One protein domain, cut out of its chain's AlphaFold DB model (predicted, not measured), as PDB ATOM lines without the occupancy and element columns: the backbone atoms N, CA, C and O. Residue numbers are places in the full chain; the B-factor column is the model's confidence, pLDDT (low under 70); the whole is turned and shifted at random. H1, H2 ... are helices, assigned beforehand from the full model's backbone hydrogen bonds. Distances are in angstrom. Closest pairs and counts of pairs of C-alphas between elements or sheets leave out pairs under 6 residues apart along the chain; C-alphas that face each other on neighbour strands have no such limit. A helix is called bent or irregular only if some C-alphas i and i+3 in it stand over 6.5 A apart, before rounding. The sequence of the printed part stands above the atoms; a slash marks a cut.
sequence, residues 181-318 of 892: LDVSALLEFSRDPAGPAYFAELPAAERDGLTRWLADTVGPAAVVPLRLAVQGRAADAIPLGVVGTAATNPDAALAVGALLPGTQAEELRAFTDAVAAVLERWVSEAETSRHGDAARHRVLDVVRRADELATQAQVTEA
ATOM      1  N   LEU A 181     133.335 427.923 287.189       75.19
ATOM      2  CA  LEU A 181     134.198 429.057 286.867       75.19
ATOM      3  C   LEU A 181     135.636 428.728 287.306       75.19
ATOM      4  O   LEU A 181     135.917 428.664 288.503       75.19
ATOM      5  N   ASP A 182     136.512 428.499 286.334       81.88
ATOM      6  CA  ASP A 182     137.900 428.109 286.539       81.88
ATOM      7  C   ASP A 182     138.839 428.883 285.597       81.88
ATOM      8  O   ASP A 182     138.424 429.724 284.793       81.88
ATOM      9  N   VAL A 183     140.142 428.631 285.721       84.75
ATOM     10  CA  VAL A 183     141.154 429.334 284.923       84.75
ATOM     11  C   VAL A 183     141.102 428.938 283.446       84.75
ATOM     12  O   VAL A 183     141.451 429.746 282.587       84.75
ATOM     13  N   SER A 184     140.629 427.729 283.130       85.31
ATOM     14  CA  SER A 184     140.480 427.265 281.749       85.31
ATOM     15  C   SER A 184     139.409 428.077 281.032       85.31
ATOM     16  O   SER A 184     139.663 428.567 279.934       85.31
ATOM     17  N   ALA A 185     138.266 428.298 281.685       84.38
ATOM     18  CA  ALA A 185     137.193 429.143 281.174       84.38
ATOM     19  C   ALA A 185     137.671 430.587 280.940       84.38
ATOM     20  O   ALA A 185     137.347 431.182 279.918       84.38
ATOM     21  N   LEU A 186     138.510 431.141 281.825       87.81
ATOM     22  CA  LEU A 186     139.079 432.486 281.637       87.81
ATOM     23  C   LEU A 186     140.073 432.577 280.469       87.81
ATOM     24  O   LEU A 186     140.121 433.594 279.776       87.81
ATOM     25  N   LEU A 187     140.877 431.538 280.242       90.00
ATOM     26  CA  LEU A 187     141.795 431.476 279.100       90.00
ATOM     27  C   LEU A 187     141.054 431.213 277.780       90.00
ATOM     28  O   LEU A 187     141.496 431.663 276.726       90.00
ATOM     29  N   GLU A 188     139.919 430.516 277.820       85.81
ATOM     30  CA  GLU A 188     139.018 430.384 276.672       85.81
ATOM     31  C   GLU A 188     138.307 431.713 276.380       85.81
ATOM     32  O   GLU A 188     138.328 432.172 275.237       85.81
ATOM     33  N   PHE A 189     137.812 432.404 277.412       86.56
ATOM     34  CA  PHE A 189     137.272 433.764 277.317       86.56
ATOM     35  C   PHE A 189     138.256 434.740 276.672       86.56
ATOM     36  O   PHE A 189     137.861 435.539 275.828       86.56
ATOM     37  N   SER A 190     139.546 434.676 277.016       89.00
ATOM     38  CA  SER A 190     140.540 435.600 276.461       89.00
ATOM     39  C   SER A 190     140.726 435.456 274.944       89.00
ATOM     40  O   SER A 190     141.320 436.329 274.314       89.00
ATOM     41  N   ARG A 191     140.252 434.353 274.353       87.00
ATOM     42  CA  ARG A 191     140.290 434.101 272.908       87.00
ATOM     43  C   ARG A 191     139.038 434.567 272.176       87.00
ATOM     44  O   ARG A 191     139.069 434.629 270.947       87.00
ATOM     45  N   ASP A 192     137.959 434.858 272.895       83.75
ATOM     46  CA  ASP A 192     136.768 435.464 272.314       83.75
ATOM     47  C   ASP A 192     137.101 436.909 271.885       83.75
ATOM     48  O   ASP A 192     137.734 437.642 272.647       83.75
ATOM     49  N   PRO A 193     136.745 437.346 270.665       77.69
ATOM     50  CA  PRO A 193     137.019 438.711 270.219       77.69
ATOM     51  C   PRO A 193     136.130 439.780 270.885       77.69
ATOM     52  O   PRO A 193     136.527 440.941 270.940       77.69
ATOM     53  N   ALA A 194     134.940 439.423 271.369       84.62
ATOM     54  CA  ALA A 194     133.939 440.342 271.900       84.62
ATOM     55  C   ALA A 194     133.985 440.437 273.433       84.62
ATOM     56  O   ALA A 194     134.029 441.537 273.982       84.62
ATOM     57  N   GLY A 195     134.033 439.302 274.133       84.88
ATOM     58  CA  GLY A 195     133.972 439.261 275.602       84.88
ATOM     59  C   GLY A 195     135.028 440.137 276.310       84.88
ATOM     60  O   GLY A 195     134.670 441.011 277.105       84.88
ATOM     61  N   PRO A 196     136.331 439.963 276.025       89.31
ATOM     62  CA  PRO A 196     137.400 440.780 276.596       89.31
ATOM     63  C   PRO A 196     137.317 442.265 276.232       89.31
ATOM     64  O   PRO A 196     137.711 443.104 277.042       89.31
ATOM     65  N   ALA A 197     136.798 442.598 275.044       88.50
ATOM     66  CA  ALA A 197     136.580 443.982 274.635       88.50
ATOM     67  C   ALA A 197     135.481 444.634 275.487       88.50
ATOM     68  O   ALA A 197     135.708 445.705 276.048       88.50
ATOM     69  N   TYR A 198     134.356 443.940 275.701       88.44
ATOM     70  CA  TYR A 198     133.309 444.402 276.614       88.44
ATOM     71  C   TYR A 198     133.829 444.584 278.040       88.44
ATOM     72  O   TYR A 198     133.556 445.605 278.666       88.44
ATOM     73  N   PHE A 199     134.638 443.647 278.546       91.12
ATOM     74  CA  PHE A 199     135.269 443.797 279.860       91.12
ATOM     75  C   PHE A 199     136.169 445.040 279.938       91.12
ATOM     76  O   PHE A 199     136.173 445.742 280.952       91.12
ATOM     77  N   ALA A 200     136.931 445.332 278.880       91.81
ATOM     78  CA  ALA A 200     137.815 446.491 278.834       91.81
ATOM     79  C   ALA A 200     137.050 447.826 278.883       91.81
ATOM     80  O   ALA A 200     137.564 448.783 279.470       91.81
ATOM     81  N   GLU A 201     135.836 447.874 278.330       91.94
ATOM     82  CA  GLU A 201     134.952 449.049 278.307       91.94
ATOM     83  C   GLU A 201     134.231 449.316 279.641       91.94
ATOM     84  O   GLU A 201     133.721 450.419 279.851       91.94
ATOM     85  N   LEU A 202     134.217 448.351 280.570       92.56
ATOM     86  CA  LEU A 202     133.559 448.515 281.868       92.56
ATOM     87  C   LEU A 202     134.197 449.636 282.719       92.56
ATOM     88  O   LEU A 202     135.416 449.863 282.662       92.56
ATOM     89  N   PRO A 203     133.412 450.296 283.594       93.06
ATOM     90  CA  PRO A 203     133.935 451.259 284.557       93.06
ATOM     91  C   PRO A 203     135.063 450.671 285.415       93.06
ATOM     92  O   PRO A 203     135.001 449.522 285.849       93.06
ATOM     93  N   ALA A 204     136.082 451.477 285.737       92.50
ATOM     94  CA  ALA A 204     137.267 451.009 286.466       92.50
ATOM     95  C   ALA A 204     136.931 450.293 287.790       92.50
ATOM     96  O   ALA A 204     137.479 449.230 288.062       92.50
ATOM     97  N   ALA A 205     135.974 450.822 288.560       92.06
ATOM     98  CA  ALA A 205     135.539 450.210 289.816       92.06
ATOM     99  C   ALA A 205     134.885 448.827 289.620       92.06
ATOM    100  O   ALA A 205     135.071 447.946 290.458       92.06
ATOM    101  N   GLU A 206     134.154 448.629 288.516       93.12
ATOM    102  CA  GLU A 206     133.554 447.339 288.155       93.12
ATOM    103  C   GLU A 206     134.641 446.344 287.728       93.12
ATOM    104  O   GLU A 206     134.685 445.229 288.245       93.12
ATOM    105  N   ARG A 207     135.597 446.766 286.885       93.94
ATOM    106  CA  ARG A 207     136.738 445.926 286.474       93.94
ATOM    107  C   ARG A 207     137.586 445.473 287.661       93.94
ATOM    108  O   ARG A 207     137.913 444.291 287.759       93.94
ATOM    109  N   ASP A 208     137.914 446.383 288.574       93.06
ATOM    110  CA  ASP A 208     138.712 446.080 289.767       93.06
ATOM    111  C   ASP A 208     137.958 445.145 290.726       93.06
ATOM    112  O   ASP A 208     138.550 444.246 291.330       93.06
ATOM    113  N   GLY A 209     136.644 445.350 290.867       93.12
ATOM    114  CA  GLY A 209     135.753 444.504 291.658       93.12
ATOM    115  C   GLY A 209     135.674 443.072 291.130       93.12
ATOM    116  O   GLY A 209     135.927 442.125 291.880       93.12
ATOM    117  N   LEU A 210     135.400 442.924 289.830       91.81
ATOM    118  CA  LEU A 210     135.336 441.634 289.142       91.81
ATOM    119  C   LEU A 210     136.689 440.917 289.149       91.81
ATOM    120  O   LEU A 210     136.743 439.732 289.469       91.81
ATOM    121  N   THR A 211     137.786 441.629 288.877       91.88
ATOM    122  CA  THR A 211     139.142 441.054 288.895       91.88
ATOM    123  C   THR A 211     139.491 440.501 290.271       91.88
ATOM    124  O   THR A 211     139.991 439.384 290.370       91.88
ATOM    125  N   ARG A 212     139.190 441.245 291.345       92.44
ATOM    126  CA  ARG A 212     139.439 440.790 292.719       92.44
ATOM    127  C   ARG A 212     138.613 439.554 293.060       92.44
ATOM    128  O   ARG A 212     139.155 438.587 293.574       92.44
ATOM    129  N   TRP A 213     137.324 439.563 292.727       91.62
ATOM    130  CA  TRP A 213     136.462 438.412 292.978       91.62
ATOM    131  C   TRP A 213     136.901 437.164 292.198       91.62
ATOM    132  O   TRP A 213     136.906 436.066 292.753       91.62
ATOM    133  N   LEU A 214     137.313 437.327 290.936       90.25
ATOM    134  CA  LEU A 214     137.849 436.238 290.119       90.25
ATOM    135  C   LEU A 214     139.177 435.720 290.675       90.25
ATOM    136  O   LEU A 214     139.364 434.510 290.737       90.25
ATOM    137  N   ALA A 215     140.062 436.600 291.145       91.19
ATOM    138  CA  ALA A 215     141.301 436.196 291.806       91.19
ATOM    139  C   ALA A 215     141.043 435.404 293.101       91.19
ATOM    140  O   ALA A 215     141.702 434.395 293.333       91.19
ATOM    141  N   ASP A 216     140.050 435.805 293.900       90.56
ATOM    142  CA  ASP A 216     139.668 435.100 295.131       90.56
ATOM    143  C   ASP A 216     139.009 433.734 294.850       90.56
ATOM    144  O   ASP A 216     139.130 432.808 295.650       90.56
ATOM    145  N   THR A 217     138.290 433.609 293.727       88.69
ATOM    146  CA  THR A 217     137.483 432.418 293.398       88.69
ATOM    147  C   THR A 217     138.253 431.393 292.564       88.69
ATOM    148  O   THR A 217     138.182 430.197 292.831       88.69
ATOM    149  N   VAL A 218     138.975 431.860 291.542       86.56
ATOM    150  CA  VAL A 218     139.724 431.035 290.577       86.56
ATOM    151  C   VAL A 218     141.202 430.930 290.956       86.56
ATOM    152  O   VAL A 218     141.871 429.961 290.598       86.56
ATOM    153  N   GLY A 219     141.718 431.913 291.692       90.81
ATOM    154  CA  GLY A 219     143.120 432.019 292.078       90.81
ATOM    155  C   GLY A 219     143.876 433.129 291.333       90.81
ATOM    156  O   GLY A 219     143.361 433.742 290.391       90.81
ATOM    157  N   PRO A 220     145.145 433.374 291.710       92.25
ATOM    158  CA  PRO A 220     145.941 434.505 291.218       92.25
ATOM    159  C   PRO A 220     146.201 434.485 289.701       92.25
ATOM    160  O   PRO A 220     146.459 435.531 289.106       92.25
ATOM    161  N   ALA A 221     146.065 433.327 289.048       92.25
ATOM    162  CA  ALA A 221     146.180 433.186 287.595       92.25
ATOM    163  C   ALA A 221     145.128 433.999 286.813       92.25
ATOM    164  O   ALA A 221     145.371 434.363 285.664       92.25
ATOM    165  N   ALA A 222     143.980 434.318 287.428       90.94
ATOM    166  CA  ALA A 222     142.901 435.079 286.795       90.94
ATOM    167  C   ALA A 222     143.275 436.543 286.500       90.94
ATOM    168  O   ALA A 222     142.705 437.165 285.604       90.94
ATOM    169  N   VAL A 223     144.243 437.101 287.233       93.25
ATOM    170  CA  VAL A 223     144.574 438.529 287.164       93.25
ATOM    171  C   VAL A 223     145.209 438.899 285.819       93.25
ATOM    172  O   VAL A 223     144.885 439.937 285.241       93.25
ATOM    173  N   VAL A 224     146.100 438.053 285.293       94.12
ATOM    174  CA  VAL A 224     146.880 438.364 284.083       94.12
ATOM    175  C   VAL A 224     146.010 438.422 282.814       94.12
ATOM    176  O   VAL A 224     146.097 439.437 282.117       94.12
ATOM    177  N   PRO A 225     145.129 437.443 282.509       93.12
ATOM    178  CA  PRO A 225     144.224 437.525 281.358       93.12
ATOM    179  C   PRO A 225     143.330 438.769 281.368       93.12
ATOM    180  O   PRO A 225     143.187 439.430 280.342       93.12
ATOM    181  N   LEU A 226     142.771 439.130 282.528       92.44
ATOM    182  CA  LEU A 226     141.895 440.300 282.670       92.44
ATOM    183  C   LEU A 226     142.668 441.612 282.491       92.44
ATOM    184  O   LEU A 226     142.192 442.538 281.833       92.44
ATOM    185  N   ARG A 227     143.900 441.683 283.005       93.69
ATOM    186  CA  ARG A 227     144.799 442.821 282.768       93.69
ATOM    187  C   ARG A 227     145.140 442.959 281.284       93.69
ATOM    188  O   ARG A 227     145.128 444.068 280.755       93.69
ATOM    189  N   LEU A 228     145.413 441.845 280.602       94.56
ATOM    190  CA  LEU A 228     145.657 441.831 279.159       94.56
ATOM    191  C   LEU A 228     144.412 442.232 278.362       94.56
ATOM    192  O   LEU A 228     144.550 442.933 277.363       94.56
ATOM    193  N   ALA A 229     143.209 441.872 278.816       92.88
ATOM    194  CA  ALA A 229     141.960 442.342 278.220       92.88
ATOM    195  C   ALA A 229     141.846 443.870 278.252       92.88
ATOM    196  O   ALA A 229     141.633 444.483 277.209       92.88
ATOM    197  N   VAL A 230     142.126 444.501 279.398       93.56
ATOM    198  CA  VAL A 230     142.151 445.973 279.523       93.56
ATOM    199  C   VAL A 230     143.189 446.627 278.597       93.56
ATOM    200  O   VAL A 230     142.995 447.755 278.152       93.56
ATOM    201  N   GLN A 231     144.279 445.926 278.277       92.81
ATOM    202  CA  GLN A 231     145.318 446.392 277.350       92.81
ATOM    203  C   GLN A 231     144.995 446.125 275.868       92.81
ATOM    204  O   GLN A 231     145.821 446.437 275.011       92.81
ATOM    205  N   GLY A 232     143.852 445.508 275.548       92.38
ATOM    206  CA  GLY A 232     143.519 445.083 274.183       92.38
ATOM    207  C   GLY A 232     144.362 443.902 273.677       92.38
ATOM    208  O   GLY A 232     144.501 443.710 272.474       92.38
ATOM    209  N   ARG A 233     144.954 443.120 274.590       93.94
ATOM    210  CA  ARG A 233     145.885 442.008 274.316       93.94
ATOM    211  C   ARG A 233     145.370 440.653 274.817       93.94
ATOM    212  O   ARG A 233     146.159 439.729 274.986       93.94
ATOM    213  N   ALA A 234     144.065 440.511 275.063       92.31
ATOM    214  CA  ALA A 234     143.472 439.267 275.577       92.31
ATOM    215  C   ALA A 234     143.786 438.037 274.710       92.31
ATOM    216  O   ALA A 234     144.122 436.980 275.245       92.31
ATOM    217  N   ALA A 235     143.764 438.194 273.382       91.56
ATOM    218  CA  ALA A 235     144.074 437.115 272.443       91.56
ATOM    219  C   ALA A 235     145.508 436.571 272.608       91.56
ATOM    220  O   ALA A 235     145.760 435.393 272.354       91.56
ATOM    221  N   ASP A 236     146.431 437.408 273.092       95.31
ATOM    222  CA  ASP A 236     147.817 437.037 273.376       95.31
ATOM    223  C   ASP A 236     147.994 436.449 274.792       95.31
ATOM    224  O   ASP A 236     149.118 436.118 275.155       95.31
ATOM    225  N   ALA A 237     146.940 436.256 275.598       95.62
ATOM    226  CA  ALA A 237     147.082 435.737 276.963       95.62
ATOM    227  C   ALA A 237     147.753 434.357 277.005       95.62
ATOM    228  O   ALA A 237     148.796 434.209 277.635       95.62
ATOM    229  N   ILE A 238     147.228 433.357 276.295       96.50
ATOM    230  CA  ILE A 238     147.850 432.023 276.276       96.50
ATOM    231  C   ILE A 238     149.275 432.081 275.687       96.50
ATOM    232  O   ILE A 238     150.192 431.584 276.344       96.50
ATOM    233  N   PRO A 239     149.528 432.736 274.530       97.38
ATOM    234  CA  PRO A 239     150.891 432.937 274.035       97.38
ATOM    235  C   PRO A 239     151.853 433.575 275.049       97.38
ATOM    236  O   PRO A 239     152.965 433.085 275.247       97.38
ATOM    237  N   LEU A 240     151.430 434.636 275.737       96.94
ATOM    238  CA  LEU A 240     152.240 435.325 276.743       96.94
ATOM    239  C   LEU A 240     152.428 434.498 278.015       96.94
ATOM    240  O   LEU A 240     153.448 434.655 278.674       96.94
ATOM    241  N   GLY A 241     151.500 433.602 278.349       96.44
ATOM    242  CA  GLY A 241     151.699 432.621 279.415       96.44
ATOM    243  C   GLY A 241     152.783 431.599 279.072       96.44
ATOM    244  O   GLY A 241     153.568 431.233 279.939       96.44
ATOM    245  N   VAL A 242     152.917 431.205 277.801       97.19
ATOM    246  CA  VAL A 242     154.044 430.364 277.358       97.19
ATOM    247  C   VAL A 242     155.361 431.138 277.464       97.19
ATOM    248  O   VAL A 242     156.310 430.648 278.078       97.19
ATOM    249  N   VAL A 243     155.412 432.364 276.931       97.31
ATOM    250  CA  VAL A 243     156.610 433.229 276.986       97.31
ATOM    251  C   VAL A 243     156.977 433.601 278.426       97.31
ATOM    252  O   VAL A 243     158.155 433.695 278.762       97.31
ATOM    253  N   GLY A 244     155.980 433.750 279.300       95.12
ATOM    254  CA  GLY A 244     156.143 434.102 280.707       95.12
ATOM    255  C   GLY A 244     157.017 433.125 281.493       95.12
ATOM    256  O   GLY A 244     157.692 433.540 282.435       95.12
ATOM    257  N   THR A 245     157.093 431.860 281.059       94.44
ATOM    258  CA  THR A 245     157.992 430.855 281.655       94.44
ATOM    259  C   THR A 245     159.470 431.254 281.576       94.44
ATOM    260  O   THR A 245     160.249 430.841 282.430       94.44
ATOM    261  N   ALA A 246     159.859 432.132 280.639       93.88
ATOM    262  CA  ALA A 246     161.224 432.648 280.533       93.88
ATOM    263  C   ALA A 246     161.663 433.459 281.763       93.88
ATOM    264  O   ALA A 246     162.860 433.612 281.991       93.88
ATOM    265  N   ALA A 247     160.727 433.956 282.582       91.75
ATOM    266  CA  ALA A 247     161.047 434.748 283.768       91.75
ATOM    267  C   ALA A 247     161.822 433.971 284.843       91.75
ATOM    268  O   ALA A 247     162.380 434.586 285.752       91.75
ATOM    269  N   THR A 248     161.889 432.636 284.756       88.56
ATOM    270  CA  THR A 248     162.767 431.831 285.619       88.56
ATOM    271  C   THR A 248     164.248 432.037 285.303       88.56
ATOM    272  O   THR A 248     165.091 431.743 286.147       88.56
ATOM    273  N   ASN A 249     164.576 432.526 284.101       89.25
ATOM    274  CA  ASN A 249     165.924 432.932 283.731       89.25
ATOM    275  C   ASN A 249     166.140 434.413 284.122       89.25
ATOM    276  O   ASN A 249     165.421 435.279 283.613       89.25
ATOM    277  N   PRO A 250     167.129 434.726 284.986       86.81
ATOM    278  CA  PRO A 250     167.413 436.097 285.413       86.81
ATOM    279  C   PRO A 250     167.628 437.085 284.260       86.81
ATOM    280  O   PRO A 250     167.160 438.221 284.346       86.81
ATOM    281  N   ASP A 251     168.263 436.649 283.172       87.31
ATOM    282  CA  ASP A 251     168.599 437.506 282.029       87.31
ATOM    283  C   ASP A 251     167.365 437.838 281.169       87.31
ATOM    284  O   ASP A 251     167.316 438.881 280.516       87.31
ATOM    285  N   ALA A 252     166.326 436.996 281.214       91.50
ATOM    286  CA  ALA A 252     165.074 437.186 280.474       91.50
ATOM    287  C   ALA A 252     163.950 437.821 281.316       91.50
ATOM    288  O   ALA A 252     162.962 438.310 280.762       91.50
ATOM    289  N   ALA A 253     164.088 437.858 282.646       90.88
ATOM    290  CA  ALA A 253     163.046 438.332 283.559       90.88
ATOM    291  C   ALA A 253     162.605 439.782 283.284       90.88
ATOM    292  O   ALA A 253     161.410 440.084 283.344       90.88
ATOM    293  N   LEU A 254     163.538 440.673 282.924       91.44
ATOM    294  CA  LEU A 254     163.216 442.065 282.586       91.44
ATOM    295  C   LEU A 254     162.365 442.166 281.310       91.44
ATOM    296  O   LEU A 254     161.390 442.917 281.277       91.44
ATOM    297  N   ALA A 255     162.706 441.391 280.277       92.44
ATOM    298  CA  ALA A 255     161.962 441.362 279.021       92.44
ATOM    299  C   ALA A 255     160.545 440.797 279.218       92.44
ATOM    300  O   ALA A 255     159.575 441.370 278.722       92.44
ATOM    301  N   VAL A 256     160.396 439.737 280.025       92.19
ATOM    302  CA  VAL A 256     159.071 439.212 280.400       92.19
ATOM    303  C   VAL A 256     158.269 440.237 281.204       92.19
ATOM    304  O   VAL A 256     157.083 440.431 280.937       92.19
ATOM    305  N   GLY A 257     158.905 440.946 282.140       90.94
ATOM    306  CA  GLY A 257     158.265 442.023 282.897       90.94
ATOM    307  C   GLY A 257     157.750 443.161 282.007       90.94
ATOM    308  O   GLY A 257     156.682 443.709 282.272       90.94
ATOM    309  N   ALA A 258     158.458 443.478 280.917       92.25
ATOM    310  CA  ALA A 258     158.002 444.447 279.921       92.25
ATOM    311  C   ALA A 258     156.796 443.942 279.106       92.25
ATOM    312  O   ALA A 258     155.911 444.728 278.766       92.25
ATOM    313  N   LEU A 259     156.726 442.637 278.821       93.12
ATOM    314  CA  LEU A 259     155.585 442.021 278.137       93.12
ATOM    315  C   LEU A 259     154.333 441.931 279.018       93.12
ATOM    316  O   LEU A 259     153.218 442.019 278.492       93.12
ATOM    317  N   LEU A 260     154.517 441.752 280.328       93.88
ATOM    318  CA  LEU A 260     153.471 441.543 281.332       93.88
ATOM    319  C   LEU A 260     153.583 442.572 282.480       93.88
ATOM    320  O   LEU A 260     153.776 442.189 283.640       93.88
ATOM    321  N   PRO A 261     153.450 443.882 282.193       90.31
ATOM    322  CA  PRO A 261     153.708 444.932 283.173       90.31
ATOM    323  C   PRO A 261     152.729 444.871 284.350       90.31
ATOM    324  O   PRO A 261     151.534 444.621 284.180       90.31
ATOM    325  N   GLY A 262     153.244 445.131 285.554       87.50
ATOM    326  CA  GLY A 262     152.454 445.131 286.790       87.50
ATOM    327  C   GLY A 262     152.079 443.741 287.312       87.50
ATOM    328  O   GLY A 262     151.257 443.652 288.218       87.50
ATOM    329  N   THR A 263     152.663 442.674 286.758       91.75
ATOM    330  CA  THR A 263     152.433 441.293 287.208       91.75
ATOM    331  C   THR A 263     153.385 440.923 288.334       91.75
ATOM    332  O   THR A 263     154.599 441.066 288.197       91.75
ATOM    333  N   GLN A 264     152.841 440.436 289.449       91.75
ATOM    334  CA  GLN A 264     153.666 439.935 290.549       91.75
ATOM    335  C   GLN A 264     154.209 438.530 290.253       91.75
ATOM    336  O   GLN A 264     153.651 437.794 289.446       91.75
ATOM    337  N   ALA A 265     155.285 438.122 290.933       90.56
ATOM    338  CA  ALA A 265     155.915 436.819 290.696       90.56
ATOM    339  C   ALA A 265     154.974 435.627 290.976       90.56
ATOM    340  O   ALA A 265     155.032 434.622 290.268       90.56
ATOM    341  N   GLU A 266     154.108 435.737 291.987       92.12
ATOM    342  CA  GLU A 266     153.105 434.714 292.314       92.12
ATOM    343  C   GLU A 266     152.004 434.635 291.247       92.12
ATOM    344  O   GLU A 266     151.692 433.543 290.773       92.12
ATOM    345  N   GLU A 267     151.489 435.789 290.803       93.56
ATOM    346  CA  GLU A 267     150.525 435.885 289.697       93.56
ATOM    347  C   GLU A 267     151.099 435.279 288.414       93.56
ATOM    348  O   GLU A 267     150.428 434.491 287.751       93.56
ATOM    349  N   LEU A 268     152.352 435.617 288.086       94.44
ATOM    350  CA  LEU A 268     153.023 435.122 286.891       94.44
ATOM    351  C   LEU A 268     153.162 433.602 286.929       94.44
ATOM    352  O   LEU A 268     152.804 432.953 285.955       94.44
ATOM    353  N   ARG A 269     153.628 433.031 288.047       94.31
ATOM    354  CA  ARG A 269     153.793 431.578 288.186       94.31
ATOM    355  C   ARG A 269     152.461 430.844 288.055       94.31
ATOM    356  O   ARG A 269     152.348 429.918 287.262       94.31
ATOM    357  N   ALA A 270     151.439 431.295 288.782       94.69
ATOM    358  CA  ALA A 270     150.114 430.688 288.712       94.69
ATOM    359  C   ALA A 270     149.530 430.764 287.292       94.69
ATOM    360  O   ALA A 270     148.923 429.809 286.811       94.69
ATOM    361  N   PHE A 271     149.743 431.887 286.604       95.38
ATOM    362  CA  PHE A 271     149.315 432.079 285.225       95.38
ATOM    363  C   PHE A 271     150.054 431.166 284.237       95.38
ATOM    364  O   PHE A 271     149.408 430.521 283.411       95.38
ATOM    365  N   THR A 272     151.384 431.067 284.327       95.81
ATOM    366  CA  THR A 272     152.179 430.194 283.451       95.81
ATOM    367  C   THR A 272     151.831 428.719 283.663       95.81
ATOM    368  O   THR A 272     151.696 427.982 282.686       95.81
ATOM    369  N   ASP A 273     151.612 428.301 284.916       95.00
ATOM    370  CA  ASP A 273     151.234 426.924 285.263       95.00
ATOM    371  C   ASP A 273     149.840 426.578 284.719       95.00
ATOM    372  O   ASP A 273     149.641 425.519 284.118       95.00
ATOM    373  N   ALA A 274     148.880 427.499 284.852       94.94
ATOM    374  CA  ALA A 274     147.541 427.338 284.294       94.94
ATOM    375  C   ALA A 274     147.558 427.234 282.761       94.94
ATOM    376  O   ALA A 274     146.902 426.362 282.187       94.94
ATOM    377  N   VAL A 275     148.339 428.084 282.091       96.31
ATOM    378  CA  VAL A 275     148.501 428.042 280.631       96.31
ATOM    379  C   VAL A 275     149.126 426.724 280.176       96.31
ATOM    380  O   VAL A 275     148.639 426.126 279.214       96.31
ATOM    381  N   ALA A 276     150.149 426.230 280.876       95.12
ATOM    382  CA  ALA A 276     150.753 424.934 280.579       95.12
ATOM    383  C   ALA A 276     149.739 423.784 280.715       95.12
ATOM    384  O   ALA A 276     149.656 422.935 279.828       95.12
ATOM    385  N   ALA A 277     148.922 423.784 281.774       93.75
ATOM    386  CA  ALA A 277     147.882 422.776 281.981       93.75
ATOM    387  C   ALA A 277     146.802 422.804 280.881       93.75
ATOM    388  O   ALA A 277     146.398 421.752 280.378       93.75
ATOM    389  N   VAL A 278     146.362 423.997 280.462       93.25
ATOM    390  CA  VAL A 278     145.390 424.152 279.367       93.25
ATOM    391  C   VAL A 278     145.965 423.666 278.038       93.25
ATOM    392  O   VAL A 278     145.286 422.930 277.320       93.25
ATOM    393  N   LEU A 279     147.211 424.021 277.720       94.25
ATOM    394  CA  LEU A 279     147.863 423.564 276.492       94.25
ATOM    395  C   LEU A 279     148.057 422.048 276.477       94.25
ATOM    396  O   LEU A 279     147.794 421.421 275.456       94.25
ATOM    397  N   GLU A 280     148.448 421.443 277.597       94.31
ATOM    398  CA  GLU A 280     148.600 419.988 277.694       94.31
ATOM    399  C   GLU A 280     147.269 419.253 277.455       94.31
ATOM    400  O   GLU A 280     147.213 418.265 276.711       94.31
ATOM    401  N   ARG A 281     146.170 419.782 278.013       91.56
ATOM    402  CA  ARG A 281     144.809 419.294 277.746       91.56
ATOM    403  C   ARG A 281     144.462 419.405 276.261       91.56
ATOM    404  O   ARG A 281     143.993 418.431 275.677       91.56
ATOM    405  N   TRP A 282     144.721 420.554 275.635       90.56
ATOM    406  CA  TRP A 282     144.419 420.768 274.217       90.56
ATOM    407  C   TRP A 282     145.258 419.900 273.283       90.56
ATOM    408  O   TRP A 282     144.741 419.410 272.281       90.56
ATOM    409  N   VAL A 283     146.534 419.670 273.598       92.00
ATOM    410  CA  VAL A 283     147.382 418.749 272.832       92.00
ATOM    411  C   VAL A 283     146.825 417.327 272.917       92.00
ATOM    412  O   VAL A 283     146.720 416.651 271.895       92.00
ATOM    413  N   SER A 284     146.406 416.892 274.108       90.38
ATOM    414  CA  SER A 284     145.800 415.570 274.317       90.38
ATOM    415  C   SER A 284     144.457 415.412 273.580       90.38
ATOM    416  O   SER A 284     144.175 414.365 272.992       90.38
ATOM    417  N   GLU A 285     143.632 416.461 273.553       89.38
ATOM    418  CA  GLU A 285     142.391 416.508 272.761       89.38
ATOM    419  C   GLU A 285     142.685 416.427 271.253       89.38
ATOM    420  O   GLU A 285     142.056 415.655 270.525       89.38
ATOM    421  N   ALA A 286     143.679 417.184 270.778       88.06
ATOM    422  CA  ALA A 286     144.073 417.207 269.375       88.06
ATOM    423  C   ALA A 286     144.674 415.871 268.895       88.06
ATOM    424  O   ALA A 286     144.477 415.508 267.738       88.06
ATOM    425  N   GLU A 287     145.360 415.122 269.764       84.00
ATOM    426  CA  GLU A 287     145.897 413.789 269.448       84.00
ATOM    427  C   GLU A 287     144.795 412.723 269.308       84.00
ATOM    428  O   GLU A 287     144.895 411.822 268.474       84.00
ATOM    429  N   THR A 288     143.737 412.810 270.116       80.62
ATOM    430  CA  THR A 288     142.696 411.769 270.208       80.62
ATOM    431  C   THR A 288     141.505 411.993 269.272       80.62
ATOM    432  O   THR A 288     140.766 411.050 268.967       80.62
ATOM    433  N   SER A 289     141.300 413.222 268.792       72.56
ATOM    434  CA  SER A 289     140.156 413.563 267.951       72.56
ATOM    435  C   SER A 289     140.278 412.992 266.533       72.56
ATOM    436  O   SER A 289     141.180 413.333 265.769       72.56
ATOM    437  N   ARG A 290     139.299 412.166 266.130       56.44
ATOM    438  CA  ARG A 290     139.200 411.594 264.767       56.44
ATOM    439  C   ARG A 290     138.987 412.646 263.666       56.44
ATOM    440  O   ARG A 290     139.230 412.343 262.506       56.44
ATOM    441  N   HIS A 291     138.552 413.854 264.034       55.16
ATOM    442  CA  HIS A 291     138.394 415.025 263.160       55.16
ATOM    443  C   HIS A 291     139.281 416.191 263.650       55.16
ATOM    444  O   HIS A 291     138.917 417.361 263.542       55.16
ATOM    445  N   GLY A 292     140.421 415.861 264.270       59.41
ATOM    446  CA  GLY A 292     141.242 416.738 265.107       59.41
ATOM    447  C   GLY A 292     141.965 417.892 264.419       59.41
ATOM    448  O   GLY A 292     142.710 418.595 265.095       59.41
ATOM    449  N   ASP A 293     141.745 418.143 263.127       75.62
ATOM    450  CA  ASP A 293     142.436 419.220 262.416       75.62
ATOM    451  C   ASP A 293     142.144 420.584 263.040       75.62
ATOM    452  O   ASP A 293     143.078 421.337 263.293       75.62
ATOM    453  N   ALA A 294     140.895 420.900 263.389       82.62
ATOM    454  CA  ALA A 294     140.586 422.183 264.025       82.62
ATOM    455  C   ALA A 294     141.285 422.335 265.391       82.62
ATOM    456  O   ALA A 294     141.905 423.362 265.657       82.62
ATOM    457  N   ALA A 295     141.248 421.303 266.243       85.44
ATOM    458  CA  ALA A 295     141.909 421.321 267.551       85.44
ATOM    459  C   ALA A 295     143.435 421.451 267.424       85.44
ATOM    460  O   ALA A 295     144.054 422.254 268.122       85.44
ATOM    461  N   ARG A 296     144.024 420.722 266.474       88.44
ATOM    462  CA  ARG A 296     145.442 420.792 266.122       88.44
ATOM    463  C   ARG A 296     145.843 422.193 265.658       88.44
ATOM    464  O   ARG A 296     146.801 422.740 266.197       88.44
ATOM    465  N   HIS A 297     145.116 422.786 264.708       89.69
ATOM    466  CA  HIS A 297     145.394 424.145 264.226       89.69
ATOM    467  C   HIS A 297     145.300 425.163 265.370       89.69
ATOM    468  O   HIS A 297     146.217 425.957 265.546       89.69
ATOM    469  N   ARG A 298     144.281 425.056 266.239       89.19
ATOM    470  CA  ARG A 298     144.138 425.937 267.415       89.19
ATOM    471  C   ARG A 298     145.356 425.928 268.339       89.19
ATOM    472  O   ARG A 298     145.685 426.982 268.884       89.19
ATOM    473  N   VAL A 299     145.975 424.766 268.564       93.00
ATOM    474  CA  VAL A 299     147.199 424.651 269.378       93.00
ATOM    475  C   VAL A 299     148.388 425.244 268.631       93.00
ATOM    476  O   VAL A 299     149.108 426.064 269.198       93.00
ATOM    477  N   LEU A 300     148.573 424.858 267.363       93.31
ATOM    478  CA  LEU A 300     149.694 425.307 266.534       93.31
ATOM    479  C   LEU A 300     149.722 426.832 266.376       93.31
ATOM    480  O   LEU A 300     150.790 427.423 266.515       93.31
ATOM    481  N   ASP A 301     148.569 427.470 266.175       93.62
ATOM    482  CA  ASP A 301     148.453 428.928 266.062       93.62
ATOM    483  C   ASP A 301     148.921 429.635 267.340       93.62
ATOM    484  O   ASP A 301     149.694 430.593 267.282       93.62
ATOM    485  N   VAL A 302     148.511 429.130 268.510       95.38
ATOM    486  CA  VAL A 302     148.896 429.698 269.812       95.38
ATOM    487  C   VAL A 302     150.393 429.568 270.054       95.38
ATOM    488  O   VAL A 302     151.034 430.545 270.442       95.38
ATOM    489  N   VAL A 303     150.970 428.386 269.827       96.62
ATOM    490  CA  VAL A 303     152.401 428.177 270.091       96.62
ATOM    491  C   VAL A 303     153.283 428.882 269.060       96.62
ATOM    492  O   VAL A 303     154.345 429.370 269.430       96.62
ATOM    493  N   ARG A 304     152.840 429.024 267.798       96.44
ATOM    494  CA  ARG A 304     153.520 429.875 266.806       96.44
ATOM    495  C   ARG A 304     153.508 431.330 267.239       96.44
ATOM    496  O   ARG A 304     154.546 431.983 267.207       96.44
ATOM    497  N   ARG A 305     152.346 431.830 267.667       97.25
ATOM    498  CA  ARG A 305     152.216 433.200 268.163       97.25
ATOM    499  C   ARG A 305     153.102 433.437 269.388       97.25
ATOM    500  O   ARG A 305     153.733 434.486 269.488       97.25
ATOM    501  N   ALA A 306     153.201 432.459 270.288       97.88
ATOM    502  CA  ALA A 306     154.116 432.512 271.424       97.88
ATOM    503  C   ALA A 306     155.586 432.600 270.978       97.88
ATOM    504  O   ALA A 306     156.341 433.399 271.525       97.88
ATOM    505  N   ASP A 307     155.982 431.836 269.959       97.00
ATOM    506  CA  ASP A 307     157.346 431.836 269.414       97.00
ATOM    507  C   ASP A 307     157.709 433.167 268.729       97.00
ATOM    508  O   ASP A 307     158.819 433.688 268.873       97.00
ATOM    509  N   GLU A 308     156.744 433.768 268.027       97.62
ATOM    510  CA  GLU A 308     156.867 435.110 267.451       97.62
ATOM    511  C   GLU A 308     157.076 436.166 268.550       97.62
ATOM    512  O   GLU A 308     157.981 436.997 268.442       97.62
ATOM    513  N   LEU A 309     156.292 436.110 269.634       97.38
ATOM    514  CA  LEU A 309     156.434 437.008 270.786       97.38
ATOM    515  C   LEU A 309     157.767 436.801 271.521       97.38
ATOM    516  O   LEU A 309     158.421 437.780 271.882       97.38
ATOM    517  N   ALA A 310     158.206 435.551 271.699       97.19
ATOM    518  CA  ALA A 310     159.508 435.225 272.282       97.19
ATOM    519  C   ALA A 310     160.664 435.822 271.466       97.19
ATOM    520  O   ALA A 310     161.595 436.395 272.033       97.19
ATOM    521  N   THR A 311     160.568 435.739 270.136       97.12
ATOM    522  CA  THR A 311     161.553 436.308 269.208       97.12
ATOM    523  C   THR A 311     161.578 437.834 269.286       97.12
ATOM    524  O   THR A 311     162.649 438.428 269.399       97.12
ATOM    525  N   GLN A 312     160.408 438.481 269.282       96.12
ATOM    526  CA  GLN A 312     160.290 439.941 269.403       96.12
ATOM    527  C   GLN A 312     160.867 440.464 270.723       96.12
ATOM    528  O   GLN A 312     161.502 441.516 270.745       96.12
ATOM    529  N   ALA A 313     160.676 439.713 271.809       95.25
ATOM    530  CA  ALA A 313     161.206 440.039 273.128       95.25
ATOM    531  C   ALA A 313     162.654 439.569 273.357       95.25
ATOM    532  O   ALA A 313     163.204 439.844 274.419       95.25
ATOM    533  N   GLN A 314     163.270 438.887 272.383       95.56
ATOM    534  CA  GLN A 314     164.634 438.340 272.458       95.56
ATOM    535  C   GLN A 314     164.848 437.363 273.629       95.56
ATOM    536  O   GLN A 314     165.922 437.308 274.220       95.56
ATOM    537  N   VAL A 315     163.830 436.559 273.956       96.50
ATOM    538  CA  VAL A 315     163.880 435.565 275.048       96.50
ATOM    539  C   VAL A 315     163.900 434.112 274.555       96.50
ATOM    540  O   VAL A 315     163.792 433.185 275.354       96.50
ATOM    541  N   THR A 316     164.055 433.888 273.246       95.06
ATOM    542  CA  THR A 316     164.039 432.552 272.624       95.06
ATOM    543  C   THR A 316     165.058 431.589 273.244       95.06
ATOM    544  O   THR A 316     164.731 430.430 273.482       95.06
ATOM    545  N   GLU A 317     166.271 432.050 273.563       93.56
ATOM    546  CA  GLU A 317     167.314 431.204 274.167       93.56
ATOM    547  C   GLU A 317     166.940 430.745 275.585       93.56
ATOM    548  O   GLU A 317     167.065 429.566 275.913       93.56
ATOM    549  N   ALA A 318     166.374 431.643 276.400       95.25
ATOM    550  CA  ALA A 318     165.871 431.306 277.733       95.25
ATOM    551  C   ALA A 318     164.711 430.293 277.696       95.25
ATOM    552  O   ALA A 318     164.453 429.610 278.685       95.25
TER     553      ALA A 318
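This is residues 181 to 318 of the 892 residues of the protein "PglZ domain-containing protein" of Saccharomonospora amisosensis (UniProt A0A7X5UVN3). Two long helices, H7 and H8, make a narrow V whose tip, residues 288 to 293, sticks out; H5 crosses between their spread arms, and H6 folds back beside H5. A second group gathers round H4: H1 and H3 run alongside H4, H2 crosses near its end at Val 230, and H4 packs on both H5 and H7, crossing H7 at nearly a right angle. The printed part has 138 residues, with eight named helices, H1 to H8 in chain order, and no named strand; the class is all helix. It is compact, with a radius of gyration of the C-alphas of 14.9 A, and spans 45 by 37 by 22 A.

The longest helix is H7, residues 265 to 288. With H8, residues 293 to 312, it forms a hairpin, opposite ways at a shallow tilt of 35.0 degrees, only just short of steep; the C-alphas of Ala 286 and Ala 295 are closest, 5.0 A. H5, residues 234 to 248, touches H7 at Gly 241 and Thr 272, whose C-alphas are 4.7 A apart, and H8 at Pro 239 and Ala 306, 4.2 A between C-alphas. H6, residues 250 to 259, forms a hairpin with H5 at 17 degrees; the closest C-alphas, of Ala 247 and Ala 253, are 4.1 A apart. The hub is H4, residues 220 to 230, about perpendicular to H7 at 87 degrees, with the C-alphas of Ala 221 and Phe 271 closest, 4.1 A. H4 also touches H5, at Leu 228 and Ala 234, 4.9 A between C-alphas. H3, residues 204 to 218, forms a hairpin with H4 at 30 degrees, with Ala 215 and Ala 222 closest, their C-alphas 5.4 A apart. H1, residues 183 to 189, touches H4 the same way at 14 degrees, its closest C-alphas, of Val 183 and Ala 222, 6.3 A apart. H2, residues 195 to 201, touches H4 at Ala 200 and Val 230, 4.4 A between C-alphas. Helix packing is part aligned, part crossed. Every O i to N i+4 pair is within hydrogen-bond range in H1, H2, H3 and H7, against 4 of 7 in H4, 5 of 11 in H5 with 10 of 12 O i to N i+3 pairs, 4 of 6 in H6 and 15 of 16 in H8.

H7 is 35.0 A long from C-alpha 265 at (155.915, 436.819, 290.696), H8 28.2 A, H5 23.0 A and H3 20.5 A. H1 begins with C-alpha 183 at (141.154, 429.334, 284.923), and H8 ends with C-alpha 312 at (160.290, 439.941, 269.403). H5 and H6 are irregular: C-alphas 235 and 238 are 7.4 A apart, C-alphas 251 and 254 7.1 A.

The two C-alphas farthest apart, of Ala 205 and Arg 290, are 46.2 A from each other. The printed part has no cut, and its seven links between helices are tight. Mean pLDDT of the printed part is 90.7; residues 290 to 292 are under 70.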